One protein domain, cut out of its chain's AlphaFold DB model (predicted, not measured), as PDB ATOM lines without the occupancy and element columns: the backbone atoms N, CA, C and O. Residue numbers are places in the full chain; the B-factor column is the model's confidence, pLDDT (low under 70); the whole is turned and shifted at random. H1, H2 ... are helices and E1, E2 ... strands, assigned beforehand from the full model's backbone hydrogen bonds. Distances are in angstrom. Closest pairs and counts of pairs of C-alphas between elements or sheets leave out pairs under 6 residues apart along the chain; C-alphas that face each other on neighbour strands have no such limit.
ATOM      1  N   ILE A  29     100.191  98.584 107.384       96.19
ATOM      2  CA  ILE A  29     100.188  99.017 108.780       96.19
ATOM      3  C   ILE A  29     100.491 100.508 108.863       96.19
ATOM      4  O   ILE A  29     101.275 101.026 108.070       96.19
ATOM      5  N   VAL A  30      99.895 101.164 109.854       97.12
ATOM      6  CA  VAL A  30     100.386 102.444 110.369       97.12
ATOM      7  C   VAL A  30     100.919 102.178 111.766       97.12
ATOM      8  O   VAL A  30     100.223 101.592 112.607       97.12
ATOM      9  N   ILE A  31     102.181 102.528 111.984       96.12
ATOM     10  CA  ILE A  31     102.886 102.277 113.235       96.12
ATOM     11  C   ILE A  31     103.486 103.576 113.759       96.12
ATOM     12  O   ILE A  31     104.128 104.316 113.024       96.12
ATOM     13  N   ASP A  32     103.234 103.851 115.028       95.50
ATOM     14  CA  ASP A  32     103.731 105.002 115.764       95.50
ATOM     15  C   ASP A  32     105.016 104.594 116.499       95.50
ATOM     16  O   ASP A  32     105.005 103.692 117.352       95.50
ATOM     17  N   LEU A  33     106.138 105.192 116.097       93.19
ATOM     18  CA  LEU A  33     107.482 104.831 116.543       93.19
ATOM     19  C   LEU A  33     108.165 106.020 117.217       93.19
ATOM     20  O   LEU A  33     108.084 107.154 116.760       93.19
ATOM     21  N   LEU A  34     108.899 105.737 118.297       87.12
ATOM     22  CA  LEU A  34     109.813 106.716 118.893       87.12
ATOM     23  C   LEU A  34     111.106 106.850 118.075       87.12
ATOM     24  O   LEU A  34     111.697 107.920 118.005       87.12
ATOM     25  N   LYS A  35     111.557 105.739 117.484       86.81
ATOM     26  CA  LYS A  35     112.729 105.648 116.613       86.81
ATOM     27  C   LYS A  35     112.545 104.486 115.641       86.81
ATOM     28  O   LYS A  35     112.009 103.439 116.013       86.81
ATOM     29  N   ILE A  36     113.048 104.633 114.417       82.38
ATOM     30  CA  ILE A  36     113.109 103.537 113.441       82.38
ATOM     31  C   ILE A  36     113.803 102.318 114.065       82.38
ATOM     32  O   ILE A  36     114.882 102.422 114.650       82.38
ATOM     33  N   GLY A  37     113.177 101.151 113.927       80.31
ATOM     34  CA  GLY A  37     113.696  99.888 114.454       80.31
ATOM     35  C   GLY A  37     113.329  99.600 115.913       80.31
ATOM     36  O   GLY A  37     113.563  98.477 116.365       80.31
ATOM     37  N   ASP A  38     112.696 100.534 116.631       87.25
ATOM     38  CA  ASP A  38     112.183 100.281 117.980       87.25
ATOM     39  C   ASP A  38     110.908  99.430 117.937       87.25
ATOM     40  O   ASP A  38     109.785  99.915 118.057       87.25
ATOM     41  N   LYS A  39     111.090  98.120 117.763       83.31
ATOM     42  CA  LYS A  39     109.988  97.151 117.749       83.31
ATOM     43  C   LYS A  39     109.317  96.984 119.113       83.31
ATOM     44  O   LYS A  39     108.191  96.500 119.152       83.31
ATOM     45  N   ARG A  40     109.995  97.322 120.218       86.75
ATOM     46  CA  ARG A  40     109.483  97.077 121.577       86.75
ATOM     47  C   ARG A  40     108.429  98.103 121.962       86.75
ATOM     48  O   ARG A  40     107.406  97.723 122.518       86.75
ATOM     49  N   ASN A  41     108.656  99.370 121.620       88.19
ATOM     50  CA  ASN A  41     107.729 100.459 121.939       88.19
ATOM     51  C   ASN A  41     106.830 100.848 120.761       88.19
ATOM     52  O   ASN A  41     106.219 101.920 120.774       88.19
ATOM     53  N   ALA A  42     106.775 100.001 119.735       91.31
ATOM     54  CA  ALA A  42     105.999 100.253 118.541       91.31
ATOM     55  C   ALA A  42     104.500 100.118 118.810       91.31
ATOM     56  O   ALA A  42     104.017  99.048 119.192       91.31
ATOM     57  N   ARG A  43     103.744 101.187 118.552       95.19
ATOM     58  CA  ARG A  43     102.289 101.196 118.725       95.19
ATOM     59  C   ARG A  43     101.605 101.136 117.366       95.19
ATOM     60  O   ARG A  43     101.767 102.019 116.537       95.19
ATOM     61  N   PHE A  44     100.817 100.094 117.123       95.75
ATOM     62  CA  PHE A  44     100.026 100.003 115.894       95.75
ATOM     63  C   PHE A  44      98.808 100.914 115.998       95.75
ATOM     64  O   PHE A  44      97.916 100.658 116.804       95.75
ATOM     65  N   THR A  45      98.746 101.938 115.155       97.19
ATOM     66  CA  THR A  45      97.563 102.798 115.021       97.19
ATOM     67  C   THR A  45      96.669 102.355 113.864       97.19
ATOM     68  O   THR A  45      95.519 102.784 113.774       97.19
ATOM     69  N   GLY A  46      97.145 101.444 113.008       97.00
ATOM     70  CA  GLY A  46      96.358 100.780 111.971       97.00
ATOM     71  C   GLY A  46      96.987  99.462 111.511       97.00
ATOM     72  O   GLY A  46      98.212  99.329 111.462       97.00
ATOM     73  N   ARG A  47      96.157  98.463 111.186       96.25
ATOM     74  CA  ARG A  47      96.595  97.156 110.670       96.25
ATOM     75  C   ARG A  47      95.508  96.543 109.799       96.25
ATOM     76  O   ARG A  47      94.417  96.267 110.290       96.25
ATOM     77  N   TRP A  48      95.834  96.248 108.545       95.19
ATOM     78  CA  TRP A  48      94.880  95.684 107.593       95.19
ATOM     79  C   TRP A  48      95.530  94.622 106.708       95.19
ATOM     80  O   TRP A  48      96.629  94.818 106.200       95.19
ATOM     81  N   HIS A  49      94.812  93.523 106.486       91.75
ATOM     82  CA  HIS A  49      95.206  92.405 105.613       91.75
ATOM     83  C   HIS A  49      94.428  92.415 104.279       91.75
ATOM     84  O   HIS A  49      94.286  91.413 103.583       91.75
ATOM     85  N   LYS A  50      93.843  93.564 103.933       89.88
ATOM     86  CA  LYS A  50      93.016  93.759 102.738       89.88
ATOM     87  C   LYS A  50      93.241  95.150 102.160       89.88
ATOM     88  O   LYS A  50      93.939  95.965 102.756       89.88
ATOM     89  N   LYS A  51      92.630  95.411 101.002       91.06
ATOM     90  CA  LYS A  51      92.570  96.755 100.429       91.06
ATOM     91  C   LYS A  51      91.883  97.695 101.424       91.06
ATOM     92  O   LYS A  51      90.889  97.306 102.034       91.06
ATOM     93  N   ILE A  52      92.435  98.893 101.567       94.56
ATOM     94  CA  ILE A  52      91.981  99.919 102.508       94.56
ATOM     95  C   ILE A  52      91.647 101.203 101.776       94.56
ATOM     96  O   ILE A  52      92.194 101.475 100.699       94.56
ATOM     97  N   GLU A  53      90.786 102.006 102.380       97.38
ATOM     98  CA  GLU A  53      90.486 103.336 101.874       97.38
ATOM     99  C   GLU A  53      91.438 104.390 102.439       97.38
ATOM    100  O   GLU A  53      91.927 104.296 103.567       97.38
ATOM    101  N   LYS A  54      91.648 105.465 101.670       96.94
ATOM    102  CA  LYS A  54      92.465 106.614 102.089       96.94
ATOM    103  C   LYS A  54      92.031 107.155 103.456       96.94
ATOM    104  O   LYS A  54      92.882 107.491 104.272       96.94
ATOM    105  N   LYS A  55      90.721 107.222 103.717       97.88
ATOM    106  CA  LYS A  55      90.175 107.742 104.979       97.88
ATOM    107  C   LYS A  55      90.600 106.901 106.183       97.88
ATOM    108  O   LYS A  55      90.957 107.459 107.212       97.88
ATOM    109  N   GLU A  56      90.614 105.577 106.054       98.00
ATOM    110  CA  GLU A  56      91.053 104.688 107.136       98.00
ATOM    111  C   GLU A  56      92.531 104.899 107.478       98.00
ATOM    112  O   GLU A  56      92.900 104.897 108.653       98.00
ATOM    113  N   VAL A  57      93.366 105.124 106.456       97.25
ATOM    114  CA  VAL A  57      94.789 105.441 106.637       97.25
ATOM    115  C   VAL A  57      94.958 106.773 107.356       97.25
ATOM    116  O   VAL A  57      95.704 106.836 108.330       97.25
ATOM    117  N   LEU A  58      94.250 107.818 106.918       97.25
ATOM    118  CA  LEU A  58      94.315 109.142 107.541       97.25
ATOM    119  C   LEU A  58      93.891 109.092 109.014       97.25
ATOM    120  O   LEU A  58      94.649 109.538 109.869       97.25
ATOM    121  N   ASN A  59      92.774 108.429 109.325       97.75
ATOM    122  CA  ASN A  59      92.321 108.243 110.707       97.75
ATOM    123  C   ASN A  59      93.353 107.488 111.569       97.75
ATOM    124  O   ASN A  59      93.437 107.691 112.777       97.75
ATOM    125  N   ALA A  60      94.121 106.562 110.986       97.81
ATOM    126  CA  ALA A  60      95.182 105.867 111.709       97.81
ATOM    127  C   ALA A  60      96.410 106.755 111.947       97.81
ATOM    128  O   ALA A  60      97.002 106.678 113.022       97.81
ATOM    129  N   ILE A  61      96.764 107.603 110.980       96.06
ATOM    130  CA  ILE A  61      97.850 108.585 111.102       96.06
ATOM    131  C   ILE A  61      97.512 109.634 112.168       96.06
ATOM    132  O   ILE A  61      98.366 109.953 112.986       96.06
ATOM    133  N   GLU A  62      96.264 110.104 112.236       96.88
ATOM    134  CA  GLU A  62      95.802 111.060 113.261       96.88
ATOM    135  C   GLU A  62      95.921 110.525 114.699       96.88
ATOM    136  O   GLU A  62      95.958 111.298 115.650       96.88
ATOM    137  N   ARG A  63      96.003 109.200 114.874       97.00
ATOM    138  CA  ARG A  63      96.206 108.550 116.181       97.00
ATOM    139  C   ARG A  63      97.682 108.383 116.558       97.00
ATOM    140  O   ARG A  63      97.973 107.819 117.615       97.00
ATOM    141  N   CYS A  64      98.616 108.781 115.700       96.25
ATOM    142  CA  CYS A  64     100.039 108.778 116.025       96.25
ATOM    143  C   CYS A  64     100.373 109.977 116.923       96.25
ATOM    144  O   CYS A  64      99.983 111.102 116.633       96.25
ATOM    145  N   GLU A  65     101.111 109.735 118.003       94.62
ATOM    146  CA  GLU A  65     101.616 110.778 118.909       94.62
ATOM    147  C   GLU A  65     103.084 111.127 118.635       94.62
ATOM    148  O   GLU A  65     103.584 112.131 119.142       94.62
ATOM    149  N   ARG A  66     103.794 110.289 117.869       91.25
ATOM    150  CA  ARG A  66     105.208 110.456 117.515       91.25
ATOM    151  C   ARG A  66     105.350 110.409 115.989       91.25
ATOM    152  O   ARG A  66     104.568 111.030 115.272       91.25
ATOM    153  N   GLU A  67     106.330 109.672 115.470       91.06
ATOM    154  CA  GLU A  67     106.478 109.455 114.036       91.06
ATOM    155  C   GLU A  67     105.577 108.311 113.564       91.06
ATOM    156  O   GLU A  67     105.785 107.143 113.903       91.06
ATOM    157  N   GLY A  68     104.578 108.654 112.750       93.31
ATOM    158  CA  GLY A  68     103.721 107.691 112.068       93.31
ATOM    159  C   GLY A  68     104.369 107.154 110.792       93.31
ATOM    160  O   GLY A  68     104.662 107.904 109.864       93.31
ATOM    161  N   TRP A  69     104.534 105.837 110.714       94.38
ATOM    162  CA  TRP A  69     105.083 105.131 109.560       94.38
ATOM    163  C   TRP A  69     103.997 104.316 108.868       94.38
ATOM    164  O   TRP A  69     103.439 103.387 109.456       94.38
ATOM    165  N   LEU A  70     103.726 104.630 107.600       94.88
ATOM    166  CA  LEU A  70     102.894 103.810 106.723       94.88
ATOM    167  C   LEU A  70     103.774 102.766 106.029       94.88
ATOM    168  O   LEU A  70     104.660 103.115 105.253       94.88
ATOM    169  N   ILE A  71     103.531 101.485 106.302       93.81
ATOM    170  CA  ILE A  71     104.363 100.384 105.803       93.81
ATOM    171  C   ILE A  71     103.482  99.352 105.104       93.81
ATOM    172  O   ILE A  71     102.499  98.867 105.672       93.81
ATOM    173  N   LEU A  72     103.880  98.970 103.891       94.50
ATOM    174  CA  LEU A  72     103.366  97.796 103.196       94.50
ATOM    175  C   LEU A  72     104.330  96.628 103.427       94.50
ATOM    176  O   LEU A  72     105.466  96.659 102.967       94.50
ATOM    177  N   ASN A  73     103.871  95.597 104.134       92.81
ATOM    178  CA  ASN A  73     104.592  94.333 104.236       92.81
ATOM    179  C   ASN A  73     104.038  93.358 103.187       92.81
ATOM    180  O   ASN A  73     102.821  93.131 103.191       92.81
ATOM    181  N   PRO A  74     104.885  92.768 102.327       91.88
ATOM    182  CA  PRO A  74     104.450  91.769 101.358       91.88
ATOM    183  C   PRO A  74     104.027  90.459 102.049       91.88
ATOM    184  O   PRO A  74     104.238  90.298 103.261       91.88
TER     185      PRO A  74
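What this domain is: This is residues 29 to 74 of the 100 residues of the protein "TYW3 domain-containing protein" of Candidatus Methanolliviera sp. GoM_asphalt (UniProt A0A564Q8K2). A small, twisted sheet of three strands has one short helix, H1, packed over one of its faces, while its other face is bare. E1 lies in the middle of the sheet, E2 and E3 are at its edges, and residues 50 to 55 stick out. The printed part has 46 residues, with three named strands and one named helix in the order E1, E2, H1, E3; the sheet's order is E2, E1, E3, antiparallel throughout, and the class is mixed. The whole is compact, with a radius of gyration of the C-alphas of 10.3 A, and flat, spanning 27 by 24 by 11 A.

Where its parts are: E1 takes residues 29 to 33, beginning at C-alpha 29 (100.188, 99.017, 108.780), and is 12.1 A long. E2, residues 43 to 48, measures 14.5 A. H1, residues 54 to 61, measures 10.7 A from C-alpha 54 (92.465, 106.614, 102.089). E3, residues 67 to 73, runs 18.1 A to C-alpha 73 (104.592, 94.333, 104.236).

How they stand to each other: E1 and E2 form a hairpin, antiparallel at 172 degrees, with N 32 and O 43 2.8 A apart, within hydrogen-bond range. E3 is antiparallel to E1 at 145 degrees, with N 69 and O 31 2.8 A apart, also within range. The sheet is twisted, its C-alphas lying up to 4.0 A off its best plane. H1 is on the sheet at a height of 9.0 A over it and lies over E1: dropped onto the local plane, 5 of the 8 C-alphas of H1 fall on E1 and 2 on E2, one short for H1 to lie over E2 as well. It runs along the strands, at 18 degrees to E1 on the local plane. The closest C-alphas of H1 and E2 are those of Ala 60 and Thr 45, 5.1 A apart. Every O i to N i+4 pair in H1 is within hydrogen-bond range. E2, H1 and E3 make a split strand-helix-strand unit, two strands running the same way with E1 between them, and its crossover is right-handed.

The domain as a whole: The C-alphas of Arg 40 and Glu 53 are the two farthest apart, at 28.1 A. The printed part has no cut. The links E2 to H1 and H1 to E3 are tight, and E1 to E2 is short. Mean pLDDT of the printed part is 93.4, and no printed residue is under 70.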